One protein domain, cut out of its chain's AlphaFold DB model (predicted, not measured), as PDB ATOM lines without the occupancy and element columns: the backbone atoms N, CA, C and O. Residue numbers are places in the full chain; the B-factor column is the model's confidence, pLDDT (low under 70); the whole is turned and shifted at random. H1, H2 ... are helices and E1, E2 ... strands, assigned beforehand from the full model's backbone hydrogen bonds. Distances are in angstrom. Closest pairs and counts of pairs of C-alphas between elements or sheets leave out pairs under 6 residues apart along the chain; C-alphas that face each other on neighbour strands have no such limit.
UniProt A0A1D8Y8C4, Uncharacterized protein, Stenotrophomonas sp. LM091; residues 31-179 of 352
ATOM      1  N   ASP A  31     -16.195  60.435   3.333       68.56
ATOM      2  CA  ASP A  31     -16.134  59.201   4.126       68.56
ATOM      3  C   ASP A  31     -16.832  58.030   3.430       68.56
ATOM      4  O   ASP A  31     -16.296  56.929   3.386       68.56
ATOM      5  N   ALA A  32     -17.976  58.264   2.787       71.06
ATOM      6  CA  ALA A  32     -18.657  57.232   2.009       71.06
ATOM      7  C   ALA A  32     -17.833  56.793   0.781       71.06
ATOM      8  O   ALA A  32     -17.866  55.620   0.417       71.06
ATOM      9  N   ARG A  33     -17.046  57.700   0.174       75.25
ATOM     10  CA  ARG A  33     -16.098  57.351  -0.904       75.25
ATOM     11  C   ARG A  33     -14.944  56.495  -0.411       75.25
ATOM     12  O   ARG A  33     -14.672  55.465  -1.020       75.25
ATOM     13  N   ALA A  34     -14.301  56.894   0.687       74.44
ATOM     14  CA  ALA A  34     -13.228  56.109   1.287       74.44
ATOM     15  C   ALA A  34     -13.733  54.719   1.699       74.44
ATOM     16  O   ALA A  34     -13.076  53.723   1.413       74.44
ATOM     17  N   MET A  35     -14.941  54.626   2.268       81.50
ATOM     18  CA  MET A  35     -15.508  53.335   2.659       81.50
ATOM     19  C   MET A  35     -15.837  52.428   1.473       81.50
ATOM     20  O   MET A  35     -15.544  51.230   1.509       81.50
ATOM     21  N   ALA A  36     -16.393  52.995   0.401       79.88
ATOM     22  CA  ALA A  36     -16.600  52.270  -0.847       79.88
ATOM     23  C   ALA A  36     -15.267  51.784  -1.445       79.88
ATOM     24  O   ALA A  36     -15.180  50.644  -1.894       79.88
ATOM     25  N   ALA A  37     -14.216  52.607  -1.390       82.25
ATOM     26  CA  ALA A  37     -12.888  52.247  -1.874       82.25
ATOM     27  C   ALA A  37     -12.229  51.135  -1.040       82.25
ATOM     28  O   ALA A  37     -11.677  50.208  -1.627       82.25
ATOM     29  N   VAL A  38     -12.335  51.174   0.296       83.56
ATOM     30  CA  VAL A  38     -11.865  50.086   1.179       83.56
ATOM     31  C   VAL A  38     -12.570  48.783   0.820       83.56
ATOM     32  O   VAL A  38     -11.925  47.755   0.633       83.56
ATOM     33  N   THR A  39     -13.897  48.835   0.683       83.94
ATOM     34  CA  THR A  39     -14.712  47.656   0.360       83.94
ATOM     35  C   THR A  39     -14.299  47.069  -0.987       83.94
ATOM     36  O   THR A  39     -14.120  45.857  -1.104       83.94
ATOM     37  N   ALA A  40     -14.098  47.936  -1.983       81.75
ATOM     38  CA  ALA A  40     -13.699  47.534  -3.319       81.75
ATOM     39  C   ALA A  40     -12.301  46.902  -3.341       81.75
ATOM     40  O   ALA A  40     -12.144  45.814  -3.888       81.75
ATOM     41  N   LEU A  41     -11.315  47.524  -2.690       82.56
ATOM     42  CA  LEU A  41      -9.948  47.003  -2.630       82.56
ATOM     43  C   LEU A  41      -9.869  45.667  -1.895       82.56
ATOM     44  O   LEU A  41      -9.235  44.753  -2.395       82.56
ATOM     45  N   VAL A  42     -10.562  45.505  -0.768       84.38
ATOM     46  CA  VAL A  42     -10.558  44.234  -0.023       84.38
ATOM     47  C   VAL A  42     -11.303  43.124  -0.777       84.38
ATOM     48  O   VAL A  42     -10.932  41.956  -0.685       84.38
ATOM     49  N   SER A  43     -12.336  43.473  -1.548       79.50
ATOM     50  CA  SER A  43     -13.202  42.508  -2.248       79.50
ATOM     51  C   SER A  43     -12.856  42.322  -3.733       79.50
ATOM     52  O   SER A  43     -13.674  41.797  -4.487       79.50
ATOM     53  N   CYS A  44     -11.676  42.774  -4.173       77.19
ATOM     54  CA  CYS A  44     -11.229  42.742  -5.572       77.19
ATOM     55  C   CYS A  44     -12.183  43.410  -6.583       77.19
ATOM     56  O   CYS A  44     -12.229  43.017  -7.752       77.19
ATOM     57  N   GLN A  45     -12.950  44.416  -6.167       78.38
ATOM     58  CA  GLN A  45     -13.835  45.158  -7.062       78.38
ATOM     59  C   GLN A  45     -13.105  46.340  -7.717       78.38
ATOM     60  O   GLN A  45     -12.185  46.910  -7.124       78.38
ATOM     61  N   PRO A  46     -13.516  46.752  -8.932       71.38
ATOM     62  CA  PRO A  46     -12.955  47.926  -9.585       71.38
ATOM     63  C   PRO A  46     -13.093  49.175  -8.711       71.38
ATOM     64  O   PRO A  46     -14.162  49.464  -8.175       71.38
ATOM     65  N   THR A  47     -12.017  49.950  -8.616       75.56
ATOM     66  CA  THR A  47     -12.004  51.240  -7.927       75.56
ATOM     67  C   THR A  47     -11.098  52.216  -8.666       75.56
ATOM     68  O   THR A  47     -10.131  51.823  -9.317       75.56
ATOM     69  N   THR A  48     -11.417  53.504  -8.582       74.31
ATOM     70  CA  THR A  48     -10.555  54.585  -9.079       74.31
ATOM     71  C   THR A  48      -9.465  54.967  -8.076       74.31
ATOM     72  O   THR A  48      -8.590  55.769  -8.395       74.31
ATOM     73  N   TYR A  49      -9.507  54.397  -6.868       72.00
ATOM     74  CA  TYR A  49      -8.494  54.581  -5.839       72.00
ATOM     75  C   TYR A  49      -7.368  53.568  -6.000       72.00
ATOM     76  O   TYR A  49      -7.605  52.363  -6.028       72.00
ATOM     77  N   THR A  50      -6.127  54.050  -6.033       75.31
ATOM     78  CA  THR A  50      -4.978  53.172  -5.799       75.31
ATOM     79  C   THR A  50      -4.875  52.859  -4.308       75.31
ATOM     80  O   THR A  50      -5.244  53.686  -3.469       75.31
ATOM     81  N   GLU A  51      -4.335  51.689  -3.963       71.75
ATOM     82  CA  GLU A  51      -4.101  51.310  -2.562       71.75
ATOM     83  C   GLU A  51      -3.257  52.353  -1.829       71.75
ATOM     84  O   GLU A  51      -3.605  52.756  -0.726       71.75
ATOM     85  N   ALA A  52      -2.202  52.863  -2.471       71.44
ATOM     86  CA  ALA A  52      -1.341  53.894  -1.900       71.44
ATOM     87  C   ALA A  52      -2.084  55.218  -1.638       71.44
ATOM     88  O   ALA A  52      -1.870  55.844  -0.600       71.44
ATOM     89  N   ALA A  53      -2.969  55.644  -2.549       76.06
ATOM     90  CA  ALA A  53      -3.754  56.862  -2.364       76.06
ATOM     91  C   ALA A  53      -4.772  56.705  -1.227       76.06
ATOM     92  O   ALA A  53      -4.898  57.604  -0.395       76.06
ATOM     93  N   LEU A  54      -5.452  55.557  -1.151       76.06
ATOM     94  CA  LEU A  54      -6.391  55.288  -0.068       76.06
ATOM     95  C   LEU A  54      -5.673  55.133   1.276       76.06
ATOM     96  O   LEU A  54      -6.112  55.711   2.263       76.06
ATOM     97  N   ALA A  55      -4.547  54.419   1.316       71.25
ATOM     98  CA  ALA A  55      -3.705  54.293   2.501       71.25
ATOM     99  C   ALA A  55      -3.267  55.670   3.018       71.25
ATOM    100  O   ALA A  55      -3.428  55.955   4.201       71.25
ATOM    101  N   ALA A  56      -2.782  56.550   2.137       73.56
ATOM    102  CA  ALA A  56      -2.398  57.911   2.501       73.56
ATOM    103  C   ALA A  56      -3.587  58.738   3.021       73.56
ATOM    104  O   ALA A  56      -3.449  59.447   4.017       73.56
ATOM    105  N   GLU A  57      -4.761  58.635   2.390       77.00
ATOM    106  CA  GLU A  57      -5.980  59.322   2.834       77.00
ATOM    107  C   GLU A  57      -6.447  58.825   4.211       77.00
ATOM    108  O   GLU A  57      -6.777  59.632   5.083       77.00
ATOM    109  N   LEU A  58      -6.420  57.509   4.441       71.81
ATOM    110  CA  LEU A  58      -6.757  56.892   5.724       71.81
ATOM    111  C   LEU A  58      -5.761  57.307   6.815       71.81
ATOM    112  O   LEU A  58      -6.185  57.725   7.891       71.81
ATOM    113  N   LEU A  59      -4.459  57.283   6.518       68.31
ATOM    114  CA  LEU A  59      -3.391  57.726   7.420       68.31
ATOM    115  C   LEU A  59      -3.539  59.199   7.819       68.31
ATOM    116  O   LEU A  59      -3.402  59.538   8.993       68.31
ATOM    117  N   GLN A  60      -3.850  60.075   6.862       69.75
ATOM    118  CA  GLN A  60      -4.048  61.503   7.121       69.75
ATOM    119  C   GLN A  60      -5.293  61.778   7.973       69.75
ATOM    120  O   GLN A  60      -5.293  62.705   8.784       69.75
ATOM    121  N   ARG A  61      -6.358  60.987   7.802       65.12
ATOM    122  CA  ARG A  61      -7.621  61.167   8.533       65.12
ATOM    123  C   ARG A  61      -7.624  60.523   9.910       65.12
ATOM    124  O   ARG A  61      -8.308  61.013  10.805       65.12
ATOM    125  N   ALA A  62      -6.876  59.444  10.099       54.97
ATOM    126  CA  ALA A  62      -6.944  58.624  11.299       54.97
ATOM    127  C   ALA A  62      -6.145  59.154  12.500       54.97
ATOM    128  O   ALA A  62      -5.825  58.354  13.376       54.97
ATOM    129  N   GLY A  63      -5.834  60.456  12.579       51.81
ATOM    130  CA  GLY A  63      -5.048  61.051  13.671       51.81
ATOM    131  C   GLY A  63      -5.224  60.337  15.025       51.81
ATOM    132  O   GLY A  63      -6.333  60.236  15.544       51.81
ATOM    133  N   THR A  64      -4.138  59.784  15.578       44.88
ATOM    134  CA  THR A  64      -4.052  59.050  16.870       44.88
ATOM    135  C   THR A  64      -5.020  57.872  17.122       44.88
ATOM    136  O   THR A  64      -4.975  57.299  18.204       44.88
ATOM    137  N   ARG A  65      -5.864  57.449  16.168       50.69
ATOM    138  CA  ARG A  65      -6.703  56.228  16.285       50.69
ATOM    139  C   ARG A  65      -6.021  54.964  15.757       50.69
ATOM    140  O   ARG A  65      -6.667  53.924  15.643       50.69
ATOM    141  N   ALA A  66      -4.743  55.069  15.413       52.84
ATOM    142  CA  ALA A  66      -3.920  53.908  15.152       52.84
ATOM    143  C   ALA A  66      -3.707  53.142  16.460       52.84
ATOM    144  O   ALA A  66      -3.284  53.720  17.461       52.84
ATOM    145  N   GLU A  67      -4.005  51.847  16.459       55.59
ATOM    146  CA  GLU A  67      -3.496  50.971  17.510       55.59
ATOM    147  C   GLU A  67      -2.016  50.710  17.193       55.59
ATOM    148  O   GLU A  67      -1.699  49.967  16.264       55.59
ATOM    149  N   ASP A  68      -1.112  51.368  17.926       48.12
ATOM    150  CA  ASP A  68       0.327  51.108  17.838       48.12
ATOM    151  C   ASP A  68       0.618  49.733  18.456       48.12
ATOM    152  O   ASP A  68       0.610  49.560  19.676       48.12
ATOM    153  N   LEU A  69       0.876  48.737  17.609       44.81
ATOM    154  CA  LEU A  69       1.362  47.423  18.022       44.81
ATOM    155  C   LEU A  69       2.622  47.056  17.224       44.81
ATOM    156  O   LEU A  69       2.756  47.437  16.059       44.81
ATOM    157  N   PRO A  70       3.580  46.342  17.837       37.81
ATOM    158  CA  PRO A  70       4.849  46.033  17.194       37.81
ATOM    159  C   PRO A  70       4.668  45.040  16.033       37.81
ATOM    160  O   PRO A  70       4.419  43.857  16.247       37.81
ATOM    161  N   GLY A  71       4.859  45.525  14.801       45.03
ATOM    162  CA  GLY A  71       4.971  44.705  13.589       45.03
ATOM    163  C   GLY A  71       4.276  45.304  12.361       45.03
ATOM    164  O   GLY A  71       3.068  45.197  12.248       45.03
ATOM    165  N   ALA A  72       5.069  45.875  11.444       53.44
ATOM    166  CA  ALA A  72       4.881  46.160  10.003       53.44
ATOM    167  C   ALA A  72       3.562  46.730   9.407       53.44
ATOM    168  O   ALA A  72       3.653  47.386   8.370       53.44
ATOM    169  N   ALA A  73       2.376  46.529   9.985       67.06
ATOM    170  CA  ALA A  73       1.098  47.027   9.463       67.06
ATOM    171  C   ALA A  73       0.364  47.867  10.518       67.06
ATOM    172  O   ALA A  73       0.185  47.443  11.659       67.06
ATOM    173  N   GLN A  74      -0.079  49.063  10.131       75.50
ATOM    174  CA  GLN A  74      -0.809  49.978  11.002       75.50
ATOM    175  C   GLN A  74      -2.308  49.674  10.932       75.50
ATOM    176  O   GLN A  74      -2.860  49.492   9.848       75.50
ATOM    177  N   ARG A  75      -2.980  49.594  12.084       79.69
ATOM    178  CA  ARG A  75      -4.412  49.274  12.162       79.69
ATOM    179  C   ARG A  75      -5.266  50.518  12.327       79.69
ATOM    180  O   ARG A  75      -4.881  51.437  13.044       79.69
ATOM    181  N   PHE A  76      -6.448  50.517  11.718       77.62
ATOM    182  CA  PHE A  76      -7.368  51.650  11.730       77.62
ATOM    183  C   PHE A  76      -8.799  51.209  11.971       77.62
ATOM    184  O   PHE A  76      -9.295  50.295  11.309       77.62
ATOM    185  N   ARG A  77      -9.481  51.938  12.858       82.12
ATOM    186  CA  ARG A  77     -10.938  51.893  12.941       82.12
ATOM    187  C   ARG A  77     -11.569  52.873  11.968       82.12
ATOM    188  O   ARG A  77     -11.310  54.078  12.008       82.12
ATOM    189  N   LEU A  78     -12.418  52.333  11.117       79.31
ATOM    190  CA  LEU A  78     -13.210  53.026  10.127       79.31
ATOM    191  C   LEU A  78     -14.344  53.809  10.811       79.31
ATOM    192  O   LEU A  78     -14.861  53.390  11.847       79.31
ATOM    193  N   PRO A  79     -14.770  54.949  10.242       75.25
ATOM    194  CA  PRO A  79     -15.874  55.742  10.788       75.25
ATOM    195  C   PRO A  79     -17.240  55.043  10.670       75.25
ATOM    196  O   PRO A  79     -18.179  55.414  11.372       75.25
ATOM    197  N   ALA A  80     -17.353  54.047   9.791       80.00
ATOM    198  CA  ALA A  80     -18.514  53.184   9.632       80.00
ATOM    199  C   ALA A  80     -18.052  51.777   9.226       80.00
ATOM    200  O   ALA A  80     -17.043  51.635   8.534       80.00
ATOM    201  N   ALA A  81     -18.799  50.753   9.643       85.12
ATOM    202  CA  ALA A  81     -18.499  49.374   9.281       85.12
ATOM    203  C   ALA A  81     -18.708  49.132   7.776       85.12
ATOM    204  O   ALA A  81     -19.672  49.618   7.182       85.12
ATOM    205  N   VAL A  82     -17.823  48.336   7.185       83.94
ATOM    206  CA  VAL A  82     -17.955  47.762   5.841       83.94
ATOM    207  C   VAL A  82     -18.302  46.290   5.944       83.94
ATOM    208  O   VAL A  82     -17.990  45.641   6.937       83.94
ATOM    209  N   THR A  83     -18.944  45.743   4.918       85.31
ATOM    210  CA  THR A  83     -19.219  44.306   4.842       85.31
ATOM    211  C   THR A  83     -18.207  43.645   3.920       85.31
ATOM    212  O   THR A  83     -18.111  44.001   2.749       85.31
ATOM    213  N   VAL A  84     -17.483  42.659   4.442       83.19
ATOM    214  CA  VAL A  84     -16.492  41.865   3.711       83.19
ATOM    215  C   VAL A  84     -16.862  40.398   3.872       83.19
ATOM    216  O   VAL A  84     -16.991  39.912   4.992       83.19
ATOM    217  N   LEU A  85     -17.082  39.696   2.755       79.25
ATOM    218  CA  LEU A  85     -17.495  38.281   2.746       79.25
ATOM    219  C   LEU A  85     -18.710  37.987   3.652       79.25
ATOM    220  O   LEU A  85     -18.742  37.002   4.390       79.25
ATOM    221  N   GLY A  86     -19.694  38.893   3.629       79.12
ATOM    222  CA  GLY A  86     -20.910  38.797   4.442       79.12
ATOM    223  C   GLY A  86     -20.744  39.219   5.907       79.12
ATOM    224  O   GLY A  86     -21.741  39.305   6.619       79.12
ATOM    225  N   THR A  87     -19.527  39.549   6.347       86.31
ATOM    226  CA  THR A  87     -19.219  39.903   7.737       86.31
ATOM    227  C   THR A  87     -18.975  41.407   7.875       86.31
ATOM    228  O   THR A  87     -18.150  41.960   7.144       86.31
ATOM    229  N   PRO A  88     -19.678  42.112   8.782       88.88
ATOM    230  CA  PRO A  88     -19.395  43.515   9.051       88.88
ATOM    231  C   PRO A  88     -18.080  43.664   9.827       88.88
ATOM    232  O   PRO A  88     -17.831  42.936  10.784       88.88
ATOM    233  N   THR A  89     -17.267  44.645   9.455       88.75
ATOM    234  CA  THR A  89     -16.083  45.056  10.210       88.75
ATOM    235  C   THR A  89     -15.846  46.553  10.081       88.75
ATOM    236  O   THR A  89     -16.061  47.151   9.028       88.75
ATOM    237  N   ASP A  90     -15.413  47.175  11.169       87.75
ATOM    238  CA  ASP A  90     -14.914  48.544  11.209       87.75
ATOM    239  C   ASP A  90     -13.386  48.584  11.323       87.75
ATOM    240  O   ASP A  90     -12.830  49.662  11.489       87.75
ATOM    241  N   LEU A  91     -12.690  47.449  11.242       87.12
ATOM    242  CA  LEU A  91     -11.258  47.359  11.493       87.12
ATOM    243  C   LEU A  91     -10.504  46.938  10.231       87.12
ATOM    244  O   LEU A  91     -10.813  45.922   9.608       87.12
ATOM    245  N   ILE A  92      -9.478  47.710   9.881       86.69
ATOM    246  CA  ILE A  92      -8.558  47.400   8.784       86.69
ATOM    247  C   ILE A  92      -7.104  47.457   9.253       86.69
ATOM    248  O   ILE A  92      -6.778  48.147  10.219       86.69
ATOM    249  N   ALA A  93      -6.222  46.772   8.538       84.94
ATOM    250  CA  ALA A  93      -4.779  46.931   8.603       84.94
ATOM    251  C   ALA A  93      -4.260  47.469   7.267       84.94
ATOM    252  O   ALA A  93      -4.703  47.042   6.206       84.94
ATOM    253  N   VAL A  94      -3.311  48.396   7.322       80.50
ATOM    254  CA  VAL A  94      -2.614  48.947   6.159       80.50
ATOM    255  C   VAL A  94      -1.124  48.707   6.358       80.50
ATOM    256  O   VAL A  94      -0.545  49.163   7.345       80.50
ATOM    257  N   GLY A  95      -0.506  47.976   5.438       72.62
ATOM    258  CA  GLY A  95       0.903  47.597   5.501       72.62
ATOM    259  C   GLY A  95       1.571  47.604   4.130       72.62
ATOM    260  O   GLY A  95       0.974  47.989   3.125       72.62
ATOM    261  N   GLY A  96       2.833  47.167   4.084       64.75
ATOM    262  CA  GLY A  96       3.578  47.017   2.826       64.75
ATOM    263  C   GLY A  96       2.997  45.955   1.881       64.75
ATOM    264  O   GLY A  96       3.334  45.937   0.704       64.75
ATOM    265  N   ASP A  97       2.123  45.092   2.395       65.44
ATOM    266  CA  ASP A  97       1.372  44.060   1.684       65.44
ATOM    267  C   ASP A  97      -0.074  44.479   1.352       65.44
ATOM    268  O   ASP A  97      -0.882  43.623   1.001       65.44
ATOM    269  N   GLY A  98      -0.415  45.769   1.472       76.50
ATOM    270  CA  GLY A  98      -1.701  46.329   1.039       76.50
ATOM    271  C   GLY A  98      -2.674  46.661   2.175       76.50
ATOM    272  O   GLY A  98      -2.281  46.864   3.329       76.50
ATOM    273  N   ILE A  99      -3.962  46.766   1.828       85.06
ATOM    274  CA  ILE A  99      -5.061  47.047   2.766       85.06
ATOM    275  C   ILE A  99      -5.838  45.762   3.030       85.06
ATOM    276  O   ILE A  99      -6.348  45.127   2.111       85.06
ATOM    277  N   HIS A 100      -5.986  45.428   4.306       88.69
ATOM    278  CA  HIS A 100      -6.653  44.221   4.761       88.69
ATOM    279  C   HIS A 100      -7.795  44.562   5.710       88.69
ATOM    280  O   HIS A 100      -7.626  45.380   6.608       88.69
ATOM    281  N   ALA A 101      -8.939  43.908   5.571       90.00
ATOM    282  CA  ALA A 101      -9.998  43.942   6.573       90.00
ATOM    283  C   ALA A 101      -9.738  42.904   7.666       90.00
ATOM    284  O   ALA A 101      -9.320  41.789   7.364       90.00
ATOM    285  N   ILE A 102     -10.011  43.252   8.924       90.38
ATOM    286  CA  ILE A 102      -9.886  42.339  10.065       90.38
ATOM    287  C   ILE A 102     -11.285  41.924  10.512       90.38
ATOM    288  O   ILE A 102     -12.082  42.753  10.946       90.38
ATOM    289  N   LEU A 103     -11.587  40.637  10.414       90.06
ATOM    290  CA  LEU A 103     -12.823  40.030  10.886       90.06
ATOM    291  C   LEU A 103     -12.571  39.449  12.278       90.06
ATOM    292  O   LEU A 103     -12.013  38.359  12.422       90.06
ATOM    293  N   ALA A 104     -12.955  40.213  13.301       86.50
ATOM    294  CA  ALA A 104     -12.767  39.818  14.688       86.50
ATOM    295  C   ALA A 104     -13.647  38.616  15.052       86.50
ATOM    296  O   ALA A 104     -14.809  38.559  14.638       86.50
ATOM    297  N   ASP A 105     -13.088  37.666  15.807       83.62
ATOM    298  CA  ASP A 105     -13.790  36.493  16.358       83.62
ATOM    299  C   ASP A 105     -14.619  35.704  15.319       83.62
ATOM    300  O   ASP A 105     -15.621  35.055  15.634       83.62
ATOM    301  N   THR A 106     -14.223  35.780  14.045       83.06
ATOM    302  CA  THR A 106     -14.967  35.201  12.927       83.06
ATOM    303  C   THR A 106     -14.282  33.917  12.480       83.06
ATOM    304  O   THR A 106     -13.199  33.977  11.901       83.06
ATOM    305  N   PRO A 107     -14.878  32.733  12.696       79.00
ATOM    306  CA  PRO A 107     -14.290  31.497  12.208       79.00
ATOM    307  C   PRO A 107     -14.459  31.386  10.688       79.00
ATOM    308  O   PRO A 107     -15.479  31.792  10.129       79.00
ATOM    309  N   ILE A 108     -13.486  30.752  10.025       76.38
ATOM    310  CA  ILE A 108     -13.439  30.629   8.556       76.38
ATOM    311  C   ILE A 108     -14.717  30.010   7.963       76.38
ATOM    312  O   ILE A 108     -15.170  30.418   6.899       76.38
ATOM    313  N   GLY A 109     -15.347  29.070   8.680       71.38
ATOM    314  CA  GLY A 109     -16.576  28.397   8.247       71.38
ATOM    315  C   GLY A 109     -17.835  29.272   8.259       71.38
ATOM    316  O   GLY A 109     -18.841  28.870   7.684       71.38
ATOM    317  N   ASN A 110     -17.789  30.453   8.887       75.62
ATOM    318  CA  ASN A 110     -18.925  31.378   8.964       75.62
ATOM    319  C   ASN A 110     -18.914  32.445   7.860       75.62
ATOM    320  O   ASN A 110     -19.851  33.238   7.779       75.62
ATOM    321  N   LEU A 111     -17.877  32.490   7.019       75.31
ATOM    322  CA  LEU A 111     -17.826  33.426   5.899       75.31
ATOM    323  C   LEU A 111     -18.875  33.027   4.850       75.31
ATOM    324  O   LEU A 111     -18.884  31.898   4.356       75.31
ATOM    325  N   THR A 112     -19.790  33.947   4.526       56.97
ATOM    326  CA  THR A 112     -20.903  33.704   3.596       56.97
ATOM    327  C   THR A 112     -20.698  34.514   2.314       56.97
ATOM    328  O   THR A 112     -20.495  35.722   2.343       56.97
ATOM    329  N   GLY A 113     -20.723  33.840   1.159       53.97
ATOM    330  CA  GLY A 113     -20.442  34.450  -0.155       53.97
ATOM    331  C   GLY A 113     -19.239  33.855  -0.896       53.97
ATOM    332  O   GLY A 113     -18.944  34.259  -2.016       53.97
ATOM    333  N   THR A 114     -18.580  32.862  -0.302       53.22
ATOM    334  CA  THR A 114     -17.317  32.269  -0.755       53.22
ATOM    335  C   THR A 114     -17.478  30.808  -1.147       53.22
ATOM    336  O   THR A 114     -16.928  29.919  -0.502       53.22
ATOM    337  N   ALA A 115     -18.216  30.530  -2.221       48.97
ATOM    338  CA  ALA A 115     -18.399  29.156  -2.699       48.97
ATOM    339  C   ALA A 115     -17.082  28.424  -3.076       48.97
ATOM    340  O   ALA A 115     -17.137  27.248  -3.411       48.97
ATOM    341  N   ALA A 116     -15.909  29.071  -3.000       61.16
ATOM    342  CA  ALA A 116     -14.631  28.495  -3.415       61.16
ATOM    343  C   ALA A 116     -13.406  28.903  -2.561       61.16
ATOM    344  O   ALA A 116     -12.291  28.881  -3.079       61.16
ATOM    345  N   LEU A 117     -13.552  29.270  -1.273       69.19
ATOM    346  CA  LEU A 117     -12.360  29.427  -0.416       69.19
ATOM    347  C   LEU A 117     -11.682  28.063  -0.237       69.19
ATOM    348  O   LEU A 117     -12.178  27.194   0.482       69.19
ATOM    349  N   THR A 118     -10.542  27.880  -0.894       68.88
ATOM    350  CA  THR A 118      -9.758  26.645  -0.838       68.88
ATOM    351  C   THR A 118      -8.500  26.863  -0.002       68.88
ATOM    352  O   THR A 118      -7.905  27.943  -0.070       68.88
ATOM    353  N   PRO A 119      -8.084  25.882   0.824       64.38
ATOM    354  CA  PRO A 119      -6.834  25.985   1.560       64.38
ATOM    355  C   PRO A 119      -5.673  26.171   0.586       64.38
ATOM    356  O   PRO A 119      -5.503  25.403  -0.361       64.38
ATOM    357  N   HIS A 120      -4.848  27.184   0.826       62.22
ATOM    358  CA  HIS A 120      -3.659  27.402   0.028       62.22
ATOM    359  C   HIS A 120      -2.533  26.501   0.530       62.22
ATOM    360  O   HIS A 120      -1.938  26.725   1.585       62.22
ATOM    361  N   HIS A 121      -2.229  25.463  -0.239       52.09
ATOM    362  CA  HIS A 121      -1.171  24.513   0.080       52.09
ATOM    363  C   HIS A 121       0.199  25.052  -0.365       52.09
ATOM    364  O   HIS A 121       0.793  24.537  -1.305       52.09
ATOM    365  N   TYR A 122       0.713  26.094   0.300       47.22
ATOM    366  CA  TYR A 122       2.132  26.463   0.192       47.22
ATOM    367  C   TYR A 122       2.851  26.141   1.506       47.22
ATOM    368  O   TYR A 122       2.408  26.606   2.561       47.22
ATOM    369  N   PRO A 123       3.982  25.411   1.485       40.22
ATOM    370  CA  PRO A 123       4.669  24.992   2.707       40.22
ATOM    371  C   PRO A 123       5.156  26.161   3.578       40.22
ATOM    372  O   PRO A 123       5.335  25.984   4.779       40.22
ATOM    373  N   GLN A 124       5.332  27.357   3.003       40.31
ATOM    374  CA  GLN A 124       5.834  28.541   3.712       40.31
ATOM    375  C   GLN A 124       4.745  29.430   4.344       40.31
ATOM    376  O   GLN A 124       5.085  30.335   5.101       40.31
ATOM    377  N   ARG A 125       3.452  29.210   4.052       49.81
ATOM    378  CA  ARG A 125       2.333  30.012   4.594       49.81
ATOM    379  C   ARG A 125       1.107  29.139   4.877       49.81
ATOM    380  O   ARG A 125       0.086  29.241   4.201       49.81
ATOM    381  N   GLN A 126       1.229  28.248   5.860       53.06
ATOM    382  CA  GLN A 126       0.097  27.458   6.356       53.06
ATOM    383  C   GLN A 126      -0.959  28.377   7.002       53.06
ATOM    384  O   GLN A 126      -0.599  29.367   7.633       53.06
ATOM    385  N   GLY A 127      -2.251  28.050   6.862       64.25
ATOM    386  CA  GLY A 127      -3.350  28.838   7.451       64.25
ATOM    387  C   GLY A 127      -3.865  29.991   6.579       64.25
ATOM    388  O   GLY A 127      -4.316  31.005   7.108       64.25
ATOM    389  N   ARG A 128      -3.781  29.838   5.252       74.12
ATOM    390  CA  ARG A 128      -4.294  30.781   4.253       74.12
ATOM    391  C   ARG A 128      -5.321  30.098   3.354       74.12
ATOM    392  O   ARG A 128      -5.133  28.940   2.984       74.12
ATOM    393  N   TRP A 129      -6.372  30.813   2.979       79.19
ATOM    394  CA  TRP A 129      -7.432  30.373   2.075       79.19
ATOM    395  C   TRP A 129      -7.579  31.378   0.943       79.19
ATOM    396  O   TRP A 129      -7.596  32.580   1.194       79.19
ATOM    397  N   LEU A 130      -7.696  30.899  -0.294       78.88
ATOM    398  CA  LEU A 130      -7.857  31.760  -1.463       78.88
ATOM    399  C   LEU A 130      -9.168  31.454  -2.178       78.88
ATOM    400  O   LEU A 130      -9.545  30.291  -2.322       78.88
ATOM    401  N   THR A 131      -9.831  32.501  -2.666       77.06
ATOM    402  CA  THR A 131     -10.868  32.387  -3.692       77.06
ATOM    403  C   THR A 131     -10.466  33.239  -4.897       77.06
ATOM    404  O   THR A 131     -10.313  34.455  -4.779       77.06
ATOM    405  N   PRO A 132     -10.266  32.631  -6.066       70.31
ATOM    406  CA  PRO A 132      -9.948  33.364  -7.280       70.31
ATOM    407  C   PRO A 132     -11.096  34.258  -7.755       70.31
ATOM    408  O   PRO A 132     -12.264  33.890  -7.648       70.31
ATOM    409  N   VAL A 133     -10.752  35.428  -8.293       72.00
ATOM    410  CA  VAL A 133     -11.693  36.441  -8.802       72.00
ATOM    411  C   VAL A 133     -11.469  36.712 -10.286       72.00
ATOM    412  O   VAL A 133     -12.428  36.812 -11.045       72.00
ATOM    413  N   ALA A 134     -10.211  36.820 -10.710       65.44
ATOM    414  CA  ALA A 134      -9.844  36.993 -12.110       65.44
ATOM    415  C   ALA A 134      -8.500  36.320 -12.390       65.44
ATOM    416  O   ALA A 134      -7.673  36.175 -11.490       65.44
ATOM    417  N   VAL A 135      -8.271  35.937 -13.643       63.84
ATOM    418  CA  VAL A 135      -7.008  35.352 -14.097       63.84
ATOM    419  C   VAL A 135      -6.506  36.168 -15.276       63.84
ATOM    420  O   VAL A 135      -7.272  36.487 -16.181       63.84
ATOM    421  N   ARG A 136      -5.221  36.507 -15.257       63.53
ATOM    422  CA  ARG A 136      -4.498  37.042 -16.402       63.53
ATOM    423  C   ARG A 136      -3.360  36.092 -16.731       63.53
ATOM    424  O   ARG A 136      -2.589  35.710 -15.853       63.53
ATOM    425  N   ASN A 137      -3.273  35.715 -17.994       60.16
ATOM    426  CA  ASN A 137      -2.144  34.968 -18.507       60.16
ATOM    427  C   ASN A 137      -1.052  35.954 -18.934       60.16
ATOM    428  O   ASN A 137      -1.349  36.918 -19.632       60.16
ATOM    429  N   ASP A 138       0.184  35.723 -18.499       59.31
ATOM    430  CA  ASP A 138       1.324  36.558 -18.890       59.31
ATOM    431  C   ASP A 138       2.131  35.938 -20.055       59.31
ATOM    432  O   ASP A 138       3.131  36.506 -20.471       59.31
ATOM    433  N   GLY A 139       1.705  34.794 -20.606       53.56
ATOM    434  CA  GLY A 139       2.339  34.115 -21.747       53.56
ATOM    435  C   GLY A 139       3.501  33.192 -21.367       53.56
ATOM    436  O   GLY A 139       3.703  32.172 -22.013       53.56
ATOM    437  N   ASP A 140       4.186  33.459 -20.257       60.59
ATOM    438  CA  ASP A 140       5.425  32.760 -19.880       60.59
ATOM    439  C   ASP A 140       5.210  31.445 -19.093       60.59
ATOM    440  O   ASP A 140       6.034  31.058 -18.264       60.59
ATOM    441  N   GLY A 141       4.079  30.753 -19.281       64.44
ATOM    442  CA  GLY A 141       3.728  29.561 -18.485       64.44
ATOM    443  C   GLY A 141       3.299  29.866 -17.043       64.44
ATOM    444  O   GLY A 141       3.125  28.955 -16.227       64.44
ATOM    445  N   TRP A 142       3.092  31.149 -16.742       70.06
ATOM    446  CA  TRP A 142       2.588  31.648 -15.471       70.06
ATOM    447  C   TRP A 142       1.234  32.317 -15.664       70.06
ATOM    448  O   TRP A 142       0.987  33.019 -16.647       70.06
ATOM    449  N   ILE A 143       0.374  32.145 -14.670       70.19
ATOM    450  CA  ILE A 143      -0.860  32.904 -14.547       70.19
ATOM    451  C   ILE A 143      -0.768  33.812 -13.326       70.19
ATOM    452  O   ILE A 143      -0.349  33.402 -12.243       70.19
ATOM    453  N   ARG A 144      -1.192  35.061 -13.496       71.94
ATOM    454  CA  ARG A 144      -1.489  35.957 -12.386       71.94
ATOM    455  C   ARG A 144      -2.954  35.815 -12.047       71.94
ATOM    456  O   ARG A 144      -3.826  36.118 -12.858       71.94
ATOM    457  N   GLN A 145      -3.231  35.360 -10.841       72.25
ATOM    458  CA  GLN A 145      -4.581  35.275 -10.324       72.25
ATOM    459  C   GLN A 145      -4.801  36.436  -9.370       72.25
ATOM    460  O   GLN A 145      -4.070  36.609  -8.397       72.25
ATOM    461  N   ARG A 146      -5.845  37.214  -9.630       76.25
ATOM    462  CA  ARG A 146      -6.407  38.100  -8.623       76.25
ATOM    463  C   ARG A 146      -7.315  37.266  -7.737       76.25
ATOM    464  O   ARG A 146      -8.256  36.648  -8.237       76.25
ATOM    465  N   VAL A 147      -7.026  37.230  -6.446       77.69
ATOM    466  CA  VAL A 147      -7.702  36.382  -5.461       77.69
ATOM    467  C   VAL A 147      -8.175  37.227  -4.288       77.69
ATOM    468  O   VAL A 147      -7.529  38.207  -3.930       77.69
ATOM    469  N   ILE A 148      -9.268  36.817  -3.654       84.50
ATOM    470  CA  ILE A 148      -9.524  37.208  -2.270       84.50
ATOM    471  C   ILE A 148      -8.761  36.216  -1.398       84.50
ATOM    472  O   ILE A 148      -8.994  35.004  -1.454       84.50
ATOM    473  N   GLU A 149      -7.825  36.746  -0.630       86.19
ATOM    474  CA  GLU A 149      -7.005  36.030   0.330       86.19
ATOM    475  C   GLU A 149      -7.596  36.196   1.727       86.19
ATOM    476  O   GLU A 149      -7.933  37.304   2.136       86.19
ATOM    477  N   VAL A 150      -7.703  35.086   2.455       87.06
ATOM    478  CA  VAL A 150      -8.041  35.052   3.875       87.06
ATOM    479  C   VAL A 150      -6.906  34.367   4.622       87.06
ATOM    480  O   VAL A 150      -6.521  33.256   4.262       87.06
ATOM    481  N   ASP A 151      -6.367  34.983   5.665       85.44
ATOM    482  CA  ASP A 151      -5.388  34.356   6.553       85.44
ATOM    483  C   ASP A 151      -5.676  34.638   8.029       85.44
ATOM    484  O   ASP A 151      -6.492  35.489   8.378       85.44
ATOM    485  N   VAL A 152      -5.064  33.851   8.916       83.88
ATOM    486  CA  VAL A 152      -5.131  34.115  10.360       83.88
ATOM    487  C   VAL A 152      -4.317  35.366  10.660       83.88
ATOM    488  O   VAL A 152      -3.162  35.465  10.239       83.88
ATOM    489  N   ASP A 153      -4.889  36.301  11.419       79.50
ATOM    490  CA  ASP A 153      -4.162  37.496  11.826       79.50
ATOM    491  C   ASP A 153      -2.982  37.100  12.746       79.50
ATOM    492  O   ASP A 153      -3.195  36.544  13.832       79.50
ATOM    493  N   PRO A 154      -1.724  37.385  12.356       72.69
ATOM    494  CA  PRO A 154      -0.548  36.950  13.110       72.69
ATOM    495  C   PRO A 154      -0.418  37.635  14.476       72.69
ATOM    496  O   PRO A 154       0.254  37.115  15.364       72.69
ATOM    497  N   GLN A 155      -1.037  38.802  14.649       74.75
ATOM    498  CA  GLN A 155      -0.998  39.595  15.877       74.75
ATOM    499  C   GLN A 155      -2.230  39.352  16.758       74.75
ATOM    500  O   GLN A 155      -2.214  39.692  17.941       74.75
ATOM    501  N   ARG A 156      -3.310  38.788  16.203       76.38
ATOM    502  CA  ARG A 156      -4.520  38.397  16.940       76.38
ATOM    503  C   ARG A 156      -4.965  36.986  16.535       76.38
ATOM    504  O   ARG A 156      -5.925  36.842  15.782       76.38
ATOM    505  N   PRO A 157      -4.292  35.933  17.045       70.81
ATOM    506  CA  PRO A 157      -4.668  34.551  16.765       70.81
ATOM    507  C   PRO A 157      -6.110  34.282  17.224       70.81
ATOM    508  O   PRO A 157      -6.386  34.235  18.421       70.81
ATOM    509  N   GLY A 158      -7.030  34.153  16.268       76.75
ATOM    510  CA  GLY A 158      -8.479  34.100  16.503       76.75
ATOM    511  C   GLY A 158      -9.266  34.978  15.529       76.75
ATOM    512  O   GLY A 158     -10.401  34.647  15.190       76.75
ATOM    513  N   ASP A 159      -8.623  36.023  15.008       86.81
ATOM    514  CA  ASP A 159      -9.178  36.886  13.974       86.81
ATOM    515  C   ASP A 159      -8.713  36.449  12.584       86.81
ATOM    516  O   ASP A 159      -7.639  35.858  12.410       86.81
ATOM    517  N   LEU A 160      -9.526  36.775  11.582       87.19
ATOM    518  CA  LEU A 160      -9.184  36.581  10.179       87.19
ATOM    519  C   LEU A 160      -8.863  37.913   9.524       87.19
ATOM    520  O   LEU A 160      -9.532  38.917   9.761       87.19
ATOM    521  N   ARG A 161      -7.879  37.901   8.641       89.00
ATOM    522  CA  ARG A 161      -7.513  39.021   7.795       89.00
ATOM    523  C   ARG A 161      -7.903  38.698   6.356       89.00
ATOM    524  O   ARG A 161      -7.687  37.581   5.896       89.00
ATOM    525  N   VAL A 162      -8.532  39.653   5.674       88.50
ATOM    526  CA  VAL A 162      -9.054  39.499   4.309       88.50
ATOM    527  C   VAL A 162      -8.528  40.615   3.419       88.50
ATOM    528  O   VAL A 162      -8.639  41.785   3.787       88.50
ATOM    529  N   ALA A 163      -8.019  40.285   2.236       88.25
ATOM    530  CA  ALA A 163      -7.586  41.267   1.245       88.25
ATOM    531  C   ALA A 163      -7.757  40.757  -0.186       88.25
ATOM    532  O   ALA A 163      -7.859  39.554  -0.423       88.25
ATOM    533  N   CYS A 164      -7.724  41.683  -1.143       82.88
ATOM    534  CA  CYS A 164      -7.445  41.320  -2.521       82.88
ATOM    535  C   CYS A 164      -5.936  41.201  -2.707       82.88
ATOM    536  O   CYS A 164      -5.191  42.104  -2.341       82.88
ATOM    537  N   ALA A 165      -5.491  40.098  -3.292       80.38
ATOM    538  CA  ALA A 165      -4.090  39.850  -3.578       80.38
ATOM    539  C   ALA A 165      -3.912  39.411  -5.032       80.38
ATOM    540  O   ALA A 165      -4.834  38.896  -5.672       80.38
ATOM    541  N   GLU A 166      -2.702  39.591  -5.550       77.06
ATOM    542  CA  GLU A 166      -2.265  38.922  -6.768       77.06
ATOM    543  C   GLU A 166      -1.337  37.772  -6.389       77.06
ATOM    544  O   GLU A 166      -0.329  37.967  -5.708       77.06
ATOM    545  N   VAL A 167      -1.680  36.567  -6.832       74.06
ATOM    546  CA  VAL A 167      -0.831  35.383  -6.700       74.06
ATOM    547  C   VAL A 167      -0.366  34.943  -8.076       74.06
ATOM    548  O   VAL A 167      -1.110  35.007  -9.054       74.06
ATOM    549  N   ILE A 168       0.890  34.524  -8.155       73.50
ATOM    550  CA  ILE A 168       1.458  33.928  -9.360       73.50
ATOM    551  C   ILE A 168       1.366  32.418  -9.188       73.50
ATOM    552  O   ILE A 168       1.779  31.885  -8.158       73.50
ATOM    553  N   ASP A 169       0.812  31.750 -10.188       71.81
ATOM    554  CA  ASP A 169       0.588  30.313 -10.189       71.81
ATOM    555  C   ASP A 169       1.040  29.714 -11.529       71.81
ATOM    556  O   ASP A 169       1.106  30.404 -12.547       71.81
ATOM    557  N   SER A 170       1.373  28.427 -11.537       72.44
ATOM    558  CA  SER A 170       1.786  27.686 -12.739       72.44
ATOM    559  C   SER A 170       0.983  26.401 -12.879       72.44
ATOM    560  O   SER A 170       0.498  25.848 -11.888       72.44
ATOM    561  N   ARG A 171       0.900  25.857 -14.098       73.69
ATOM    562  CA  ARG A 171       0.262  24.552 -14.339       73.69
ATOM    563  C   ARG A 171       0.848  23.451 -13.458       73.69
ATOM    564  O   ARG A 171       0.110  22.648 -12.895       73.69
ATOM    565  N   ARG A 172       2.175  23.447 -13.283       70.31
ATOM    566  CA  ARG A 172       2.872  22.505 -12.397       70.31
ATOM    567  C   ARG A 172       2.382  22.623 -10.955       70.31
ATOM    568  O   ARG A 172       2.052  21.612 -10.350       70.31
ATOM    569  N   GLN A 173       2.298  23.838 -10.417       70.25
ATOM    570  CA  GLN A 173       1.810  24.063  -9.053       70.25
ATOM    571  C   GLN A 173       0.337  23.658  -8.894       70.25
ATOM    572  O   GLN A 173      -0.049  23.129  -7.853       70.25
ATOM    573  N   GLN A 174      -0.489  23.843  -9.926       69.12
ATOM    574  CA  GLN A 174      -1.870  23.347  -9.933       69.12
ATOM    575  C   GLN A 174      -1.927  21.822  -9.868       69.12
ATOM    576  O   GLN A 174      -2.645  21.277  -9.031       69.12
ATOM    577  N   GLN A 175      -1.130  21.138 -10.690       68.31
ATOM    578  CA  GLN A 175      -1.009  19.680 -10.668       68.31
ATOM    579  C   GLN A 175      -0.472  19.189  -9.311       68.31
ATOM    580  O   GLN A 175      -0.984  18.210  -8.772       68.31
ATOM    581  N   GLU A 176       0.484  19.909  -8.706       65.25
ATOM    582  CA  GLU A 176       0.971  19.710  -7.327       65.25
ATOM    583  C   GLU A 176      -0.135  19.742  -6.283       65.25
ATOM    584  O   GLU A 176      -0.235  18.822  -5.469       65.25
ATOM    585  N   ARG A 177      -1.025  20.730  -6.351       63.84
ATOM    586  CA  ARG A 177      -2.168  20.823  -5.437       63.84
ATOM    587  C   ARG A 177      -3.241  19.768  -5.703       63.84
ATOM    588  O   ARG A 177      -3.862  19.299  -4.754       63.84
ATOM    589  N   ALA A 178      -3.449  19.387  -6.963       62.25
ATOM    590  CA  ALA A 178      -4.396  18.339  -7.345       62.25
ATOM    591  C   ALA A 178      -3.906  16.921  -6.987       62.25
ATOM    592  O   ALA A 178      -4.701  15.983  -6.976       62.25
ATOM    593  N   GLY A 179      -2.617  16.758  -6.666       59.81
ATOM    594  CA  GLY A 179      -1.992  15.449  -6.459       59.81
ATOM    595  C   GLY A 179      -1.604  14.734  -7.761       59.81
ATOM    596  O   GLY A 179      -1.239  13.561  -7.724       59.81
TER     597      GLY A 179
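Overview. This is residues 31 to 179 of the 352 residues of an uncharacterized protein of Stenotrophomonas sp. LM091 (UniProt A0A1D8Y8C4). One strongly twisted, antiparallel sheet of six strands curls round helix H1, and H2 packs beside H1 over the same face. At the far end of E6, away from both, the short helix H3 makes a tip. The printed part has 149 residues with three named helices and six named strands, along the chain H1 H2 E1 E2 E3 E4 E5 E6 H3; the sheet's order is E1 E2 E3 E6 E5 E4. The class is mixed, in two layers, H1 and H2 on one face of the sheet; the whole is compact, with a radius of gyration of the C-alphas of 15.8 A and spans of 48 by 32 by 29 A.

Arrangement. E1, residues 73 to 84, E2, residues 87 to 95, and E3, residues 98 to 103, form a meander, each strand the antiparallel neighbour of the one before; N 76 and O 92, 2.8 A, and N 93 and O 100, 2.8 A, are within hydrogen-bond range. E4, residues 128 to 137, E5, residues 142 to 152, and E6, residues 160 to 170, form another, with N 131 and O 148 at 2.9 A and N 147 and O 165 at 2.9 A. E3 and E6 are antiparallel neighbours, N 101 and O 162 at 2.8 A, and E3 E4 E5 E6 is a Greek key, a meander whose last strand pairs with the strand before it. The sheet curls round H1, residues 31 to 42; the closest C-alphas of H1 and E6 are Val 42 and Ala 163, 4.4 A. H2, residues 51 to 61, touches H1 in a helical hairpin, closest at the C-alphas of Ala 34 and Leu 54, 7.0 A. H3, residues 171 to 178, only grazes the sheet. Every O i to N i+4 pair is within hydrogen-bond range in H1, H2 and H3.

Along the chain. H1 begins at C-alpha 31 (-16.134, 59.201, 4.126); H3 ends at C-alpha 178 (-4.396, 18.339, -7.345). E5 is 27.1 A long and E6 26.9 A.

Size, cuts and confidence. The printed part has no cut. The links H2 to E1 and E3 to E4 are long. Confidence is under 70 in 48 residues, among them 59 to 73 and 112 to 127.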